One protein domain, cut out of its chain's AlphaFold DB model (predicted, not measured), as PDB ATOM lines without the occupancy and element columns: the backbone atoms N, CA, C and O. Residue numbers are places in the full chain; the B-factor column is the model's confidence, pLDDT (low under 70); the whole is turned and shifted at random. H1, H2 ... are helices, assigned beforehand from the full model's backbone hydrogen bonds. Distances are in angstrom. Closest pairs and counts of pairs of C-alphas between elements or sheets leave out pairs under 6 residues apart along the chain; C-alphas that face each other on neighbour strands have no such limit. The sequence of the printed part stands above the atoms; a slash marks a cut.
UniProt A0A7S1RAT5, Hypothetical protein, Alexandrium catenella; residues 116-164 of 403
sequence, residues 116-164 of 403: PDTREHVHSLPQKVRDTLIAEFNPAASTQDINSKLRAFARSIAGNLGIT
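Overview. This is residues 116 to 164 of the 403 residues of the protein "Hypothetical protein" of Alexandrium catenella (UniProt A0A7S1RAT5). H1 and H2 make a V, joined at its corner by a tight turn, and the longest helix, H3, packs on both arms of the V, side by side with H1 and running the same way at a shallow tilt, but slanted steeply to H2. Between H2 and H3 the chain swings out in a loop, of which residues 140 to 145 stick out from the body. The printed part has 49 residues, with three named helices in the order H1, H2, H3 and no named strand, and its class is all helix. It is compact, with a radius of gyration of the C-alphas of 10.6 A, and the C-alphas span 30 by 22 by 16 A along their three main axes.

Arrangement. The printed part begins with H1, residues 116 to 124, and a tight link of 2 residues leads to H2, residues 127 to 136. H1 and H2 are close but not clearly touching; their closest C-alphas, those of Val 122 and Arg 130, are 6.9 A apart. Their lines stand at a steep tilt of 58 degrees, and they run opposite ways. A short link of 9 residues leads on to H3, residues 146 to 160. H3 touches H1, and the closest C-alphas are those of Thr 118 and Asn 147, 6.2 A apart. These two helices run the same way at a shallow tilt of 17 degrees. H3 also touches H2, with its residues 153 to 158 alone; the closest C-alphas, those of Val 129 and Ala 158, are 6.2 A apart. H2 and H3 run opposite ways at a steep tilt of 58 degrees. In H1, H2 and H3 every backbone O i to N i+4 pair is within hydrogen-bond range.

Along the chain. H1 runs from Pro 116, with its C-alpha at (134.566, 149.795, 189.195), to Ser 124 and is 12.3 A long from first to last C-alpha. H2 runs from Gln 127, with its C-alpha at (120.594, 156.363, 178.283), to Glu 136, 14.2 A. H3 runs from Ile 146 to Asn 160, with C-alpha 160 at (127.345, 167.880, 172.358), and is 20.8 A long.

Size, cuts and confidence. The two C-alphas farthest apart are those of Ser 142, in the link from H2 to H3, and Gly 162, after H3, at 30.8 A. The C-alphas of Pro 116 and Thr 164, the first and last printed residues, are 22.9 A apart. The printed part has no cut, and neither link is long. Residues 140 to 145 stand free. The mean pLDDT of the printed part is 94.4, and no printed residue is under 70.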
ATOM      1  N   PRO A 116     135.873 149.666 188.540       95.12
ATOM      2  CA  PRO A 116     134.566 149.795 189.195       95.12
ATOM      3  C   PRO A 116     133.991 151.219 189.180       95.12
ATOM      4  O   PRO A 116     132.813 151.385 188.869       95.12
ATOM      5  N   ASP A 117     134.819 152.238 189.421       96.06
ATOM      6  CA  ASP A 117     134.382 153.638 189.472       96.06
ATOM      7  C   ASP A 117     133.962 154.144 188.082       96.06
ATOM      8  O   ASP A 117     133.005 154.903 187.927       96.06
ATOM      9  N   THR A 118     134.677 153.731 187.033       96.75
ATOM     10  CA  THR A 118     134.362 154.067 185.642       96.75
ATOM     11  C   THR A 118     133.103 153.344 185.189       96.75
ATOM     12  O   THR A 118     132.281 153.950 184.503       96.75
ATOM     13  N   ARG A 119     132.904 152.090 185.607       96.31
ATOM     14  CA  ARG A 119     131.657 151.357 185.359       96.31
ATOM     15  C   ARG A 119     130.472 152.048 186.018       96.31
ATOM     16  O   ARG A 119     129.486 152.321 185.338       96.31
ATOM     17  N   GLU A 120     130.579 152.410 187.294       95.25
ATOM     18  CA  GLU A 120     129.526 153.147 188.002       95.25
ATOM     19  C   GLU A 120     129.240 154.500 187.333       95.25
ATOM     20  O   GLU A 120     128.082 154.856 187.099       95.25
ATOM     21  N   HIS A 121     130.292 155.220 186.929       95.81
ATOM     22  CA  HIS A 121     130.153 156.450 186.158       95.81
ATOM     23  C   HIS A 121     129.334 156.214 184.886       95.81
ATOM     24  O   HIS A 121     128.340 156.905 184.677       95.81
ATOM     25  N   VAL A 122     129.701 155.219 184.077       96.12
ATOM     26  CA  VAL A 122     129.000 154.871 182.836       96.12
ATOM     27  C   VAL A 122     127.546 154.480 183.100       96.12
ATOM     28  O   VAL A 122     126.668 154.935 182.371       96.12
ATOM     29  N   HIS A 123     127.268 153.720 184.160       94.12
ATOM     30  CA  HIS A 123     125.910 153.351 184.578       94.12
ATOM     31  C   HIS A 123     125.045 154.552 184.953       94.12
ATOM     32  O   HIS A 123     123.857 154.579 184.641       94.12
ATOM     33  N   SER A 124     125.642 155.567 185.574       94.62
ATOM     34  CA  SER A 124     124.935 156.790 185.959       94.62
ATOM     35  C   SER A 124     124.715 157.785 184.807       94.62
ATOM     36  O   SER A 124     124.017 158.787 184.983       94.62
ATOM     37  N   LEU A 125     125.278 157.531 183.618       95.31
ATOM     38  CA  LEU A 125     125.050 158.376 182.447       95.31
ATOM     39  C   LEU A 125     123.618 158.199 181.902       95.31
ATOM     40  O   LEU A 125     123.088 157.087 181.878       95.31
ATOM     41  N   PRO A 126     122.994 159.269 181.374       94.19
ATOM     42  CA  PRO A 126     121.714 159.169 180.676       94.19
ATOM     43  C   PRO A 126     121.766 158.161 179.524       94.19
ATOM     44  O   PRO A 126     122.765 158.100 178.807       94.19
ATOM     45  N   GLN A 127     120.663 157.439 179.285       88.81
ATOM     46  CA  GLN A 127     120.594 156.363 178.283       88.81
ATOM     47  C   GLN A 127     121.167 156.775 176.923       88.81
ATOM     48  O   GLN A 127     122.050 156.107 176.402       88.81
ATOM     49  N   LYS A 128     120.745 157.935 176.406       89.75
ATOM     50  CA  LYS A 128     121.205 158.447 175.109       89.75
ATOM     51  C   LYS A 128     122.726 158.636 175.044       89.75
ATOM     52  O   LYS A 128     123.319 158.428 173.995       89.75
ATOM     53  N   VAL A 129     123.360 159.026 176.154       96.19
ATOM     54  CA  VAL A 129     124.822 159.160 176.239       96.19
ATOM     55  C   VAL A 129     125.477 157.779 176.246       96.19
ATOM     56  O   VAL A 129     126.472 157.599 175.553       96.19
ATOM     57  N   ARG A 130     124.914 156.810 176.986       95.88
ATOM     58  CA  ARG A 130     125.409 155.421 177.022       95.88
ATOM     59  C   ARG A 130     125.367 154.774 175.642       95.88
ATOM     60  O   ARG A 130     126.376 154.223 175.222       95.88
ATOM     61  N   ASP A 131     124.257 154.912 174.919       89.94
ATOM     62  CA  ASP A 131     124.087 154.320 173.587       89.94
ATOM     63  C   ASP A 131     125.129 154.860 172.594       89.94
ATOM     64  O   ASP A 131     125.808 154.087 171.918       89.94
ATOM     65  N   THR A 132     125.319 156.187 172.545       92.00
ATOM     66  CA  THR A 132     126.354 156.811 171.703       92.00
ATOM     67  C   THR A 132     127.759 156.406 172.143       92.00
ATOM     68  O   THR A 132     128.621 156.161 171.305       92.00
ATOM     69  N   LEU A 133     127.999 156.304 173.452       96.44
ATOM     70  CA  LEU A 133     129.289 155.890 173.988       96.44
ATOM     71  C   LEU A 133     129.628 154.454 173.580       96.44
ATOM     72  O   LEU A 133     130.726 154.230 173.085       96.44
ATOM     73  N   ILE A 134     128.698 153.508 173.722       94.94
ATOM     74  CA  ILE A 134     128.897 152.108 173.318       94.94
ATOM     75  C   ILE A 134     129.139 152.007 171.807       94.94
ATOM     76  O   ILE A 134     130.009 151.255 171.376       94.94
ATOM     77  N   ALA A 135     128.398 152.773 171.002       90.50
ATOM     78  CA  ALA A 135     128.493 152.716 169.545       90.50
ATOM     79  C   ALA A 135     129.782 153.343 168.983       90.50
ATOM     80  O   ALA A 135     130.320 152.858 167.988       90.50
ATOM     81  N   GLU A 136     130.267 154.436 169.580       94.06
ATOM     82  CA  GLU A 136     131.334 155.255 168.990       94.06
ATOM     83  C   GLU A 136     132.681 155.151 169.714       94.06
ATOM     84  O   GLU A 136     133.709 155.572 169.170       94.06
ATOM     85  N   PHE A 137     132.720 154.611 170.936       96.81
ATOM     86  CA  PHE A 137     133.966 154.519 171.688       96.81
ATOM     87  C   PHE A 137     134.869 153.412 171.135       96.81
ATOM     88  O   PHE A 137     134.720 152.234 171.444       96.81
ATOM     89  N   ASN A 138     135.847 153.824 170.329       94.19
ATOM     90  CA  ASN A 138     136.857 152.953 169.738       94.19
ATOM     91  C   ASN A 138     138.266 153.548 169.940       94.19
ATOM     92  O   ASN A 138     138.804 154.209 169.041       94.19
ATOM     93  N   PRO A 139     138.859 153.422 171.142       95.19
ATOM     94  CA  PRO A 139     140.211 153.896 171.397       95.19
ATOM     95  C   PRO A 139     141.238 153.116 170.561       95.19
ATOM     96  O   PRO A 139     141.107 151.921 170.323       95.19
ATOM     97  N   ALA A 140     142.316 153.788 170.141       92.19
ATOM     98  CA  ALA A 140     143.428 153.116 169.467       92.19
ATOM     99  C   ALA A 140     144.065 152.060 170.389       92.19
ATOM    100  O   ALA A 140     144.196 152.322 171.584       92.19
ATOM    101  N   ALA A 141     144.534 150.936 169.835       86.88
ATOM    102  CA  ALA A 141     145.111 149.819 170.597       86.88
ATOM    103  C   ALA A 141     146.294 150.211 171.506       86.88
ATOM    104  O   ALA A 141     146.543 149.563 172.515       86.88
ATOM    105  N   SER A 142     147.004 151.296 171.187       92.75
ATOM    106  CA  SER A 142     148.103 151.842 171.996       92.75
ATOM    107  C   SER A 142     147.653 152.843 173.073       92.75
ATOM    108  O   SER A 142     148.477 153.539 173.666       92.75
ATOM    109  N   THR A 143     146.347 152.989 173.298       94.44
ATOM    110  CA  THR A 143     145.802 153.940 174.266       94.44
ATOM    111  C   THR A 143     146.170 153.527 175.682       94.44
ATOM    112  O   THR A 143     145.634 152.566 176.220       94.44
ATOM    113  N   GLN A 144     147.038 154.318 176.306       89.25
ATOM    114  CA  GLN A 144     147.218 154.282 177.749       89.25
ATOM    115  C   GLN A 144     146.030 154.986 178.424       89.25
ATOM    116  O   GLN A 144     145.555 156.014 177.932       89.25
ATOM    117  N   ASP A 145     145.555 154.392 179.521       96.06
ATOM    118  CA  ASP A 145     144.430 154.848 180.348       96.06
ATOM    119  C   ASP A 145     143.073 154.947 179.614       96.06
ATOM    120  O   ASP A 145     142.559 156.023 179.284       96.06
ATOM    121  N   ILE A 146     142.473 153.780 179.361       97.38
ATOM    122  CA  ILE A 146     141.145 153.652 178.740       97.38
ATOM    123  C   ILE A 146     140.068 154.341 179.596       97.38
ATOM    124  O   ILE A 146     139.211 155.037 179.049       97.38
ATOM    125  N   ASN A 147     140.149 154.227 180.925       97.44
ATOM    126  CA  ASN A 147     139.166 154.767 181.865       97.44
ATOM    127  C   ASN A 147     139.073 156.299 181.792       97.44
ATOM    128  O   ASN A 147     137.984 156.854 181.603       97.44
ATOM    129  N   SER A 148     140.206 157.005 181.846       95.31
ATOM    130  CA  SER A 148     140.218 158.470 181.731       95.31
ATOM    131  C   SER A 148     139.729 158.954 180.367       95.31
ATOM    132  O   SER A 148     138.976 159.934 180.293       95.31
ATOM    133  N   LYS A 149     140.113 158.270 179.277       96.62
ATOM    134  CA  LYS A 149     139.642 158.626 177.930       96.62
ATOM    135  C   LYS A 149     138.147 158.410 177.774       96.62
ATOM    136  O   LYS A 149     137.480 159.267 177.199       96.62
ATOM    137  N   LEU A 150     137.616 157.323 178.322       97.62
ATOM    138  CA  LEU A 150     136.192 157.036 178.289       97.62
ATOM    139  C   LEU A 150     135.392 158.097 179.052       97.62
ATOM    140  O   LEU A 150     134.441 158.651 178.505       97.62
ATOM    141  N   ARG A 151     135.824 158.484 180.261       96.88
ATOM    142  CA  ARG A 151     135.191 159.571 181.038       96.88
ATOM    143  C   ARG A 151     135.272 160.926 180.323       96.88
ATOM    144  O   ARG A 151     134.357 161.746 180.405       96.88
ATOM    145  N   ALA A 152     136.375 161.217 179.630       95.25
ATOM    146  CA  ALA A 152     136.491 162.425 178.810       95.25
ATOM    147  C   ALA A 152     135.542 162.385 177.599       95.25
ATOM    148  O   ALA A 152     134.872 163.379 177.314       95.25
ATOM    149  N   PHE A 153     135.437 161.233 176.939       97.25
ATOM    150  CA  PHE A 153     134.552 161.028 175.798       97.25
ATOM    151  C   PHE A 153     133.072 161.127 176.193       97.25
ATOM    152  O   PHE A 153     132.332 161.885 175.573       97.25
ATOM    153  N   ALA A 154     132.669 160.488 177.295       96.94
ATOM    154  CA  ALA A 154     131.330 160.597 177.874       96.94
ATOM    155  C   ALA A 154     130.918 162.057 178.124       96.94
ATOM    156  O   ALA A 154     129.823 162.480 177.745       96.94
ATOM    157  N   ARG A 155     131.823 162.860 178.704       96.06
ATOM    158  CA  ARG A 155     131.602 164.300 178.917       96.06
ATOM    159  C   ARG A 155     131.455 165.063 177.603       96.06
ATOM    160  O   ARG A 155     130.600 165.941 177.513       96.06
ATOM    161  N   SER A 156     132.255 164.727 176.591       95.69
ATOM    162  CA  SER A 156     132.142 165.334 175.263       95.69
ATOM    163  C   SER A 156     130.796 165.021 174.606       95.69
ATOM    164  O   SER A 156     130.184 165.925 174.042       95.69
ATOM    165  N   ILE A 157     130.319 163.775 174.691       96.62
ATOM    166  CA  ILE A 157     129.006 163.377 174.161       96.62
ATOM    167  C   ILE A 157     127.901 164.156 174.875       96.62
ATOM    168  O   ILE A 157     127.049 164.757 174.225       96.62
ATOM    169  N   ALA A 158     127.933 164.196 176.209       95.69
ATOM    170  CA  ALA A 158     126.925 164.907 176.983       95.69
ATOM    171  C   ALA A 158     126.889 166.409 176.653       95.69
ATOM    172  O   ALA A 158     125.811 166.959 176.431       95.69
ATOM    173  N   GLY A 159     128.057 167.048 176.514       92.25
ATOM    174  CA  GLY A 159     128.166 168.443 176.078       92.25
ATOM    175  C   GLY A 159     127.590 168.680 174.679       92.25
ATOM    176  O   GLY A 159     126.819 169.618 174.489       92.25
ATOM    177  N   ASN A 160     127.885 167.796 173.720       91.69
ATOM    178  CA  ASN A 160     127.345 167.880 172.358       91.69
ATOM    179  C   ASN A 160     125.820 167.691 172.309       91.69
ATOM    180  O   ASN A 160     125.155 168.270 171.453       91.69
ATOM    181  N   LEU A 161     125.260 166.904 173.230       92.06
ATOM    182  CA  LEU A 161     123.817 166.699 173.363       92.06
ATOM    183  C   LEU A 161     123.120 167.795 174.188       92.06
ATOM    184  O   LEU A 161     121.904 167.729 174.365       92.06
ATOM    185  N   GLY A 162     123.859 168.781 174.710       92.75
ATOM    186  CA  GLY A 162     123.320 169.811 175.602       92.75
ATOM    187  C   GLY A 162     122.872 169.270 176.963       92.75
ATOM    188  O   GLY A 162     122.086 169.913 177.657       92.75
ATOM    189  N   ILE A 163     123.345 168.082 177.348       93.44
ATOM    190  CA  ILE A 163     123.031 167.455 178.628       93.44
ATOM    191  C   ILE A 163     124.112 167.851 179.631       93.44
ATOM    192  O   ILE A 163     125.241 167.358 179.595       93.44
ATOM    193  N   THR A 164     123.761 168.728 180.565       90.69
ATOM    194  CA  THR A 164     124.642 169.076 181.682       90.69
ATOM    195  C   THR A 164     124.676 167.917 182.676       90.69
ATOM    196  O   THR A 164     123.757 167.755 183.478       90.69
TER     197      THR A 164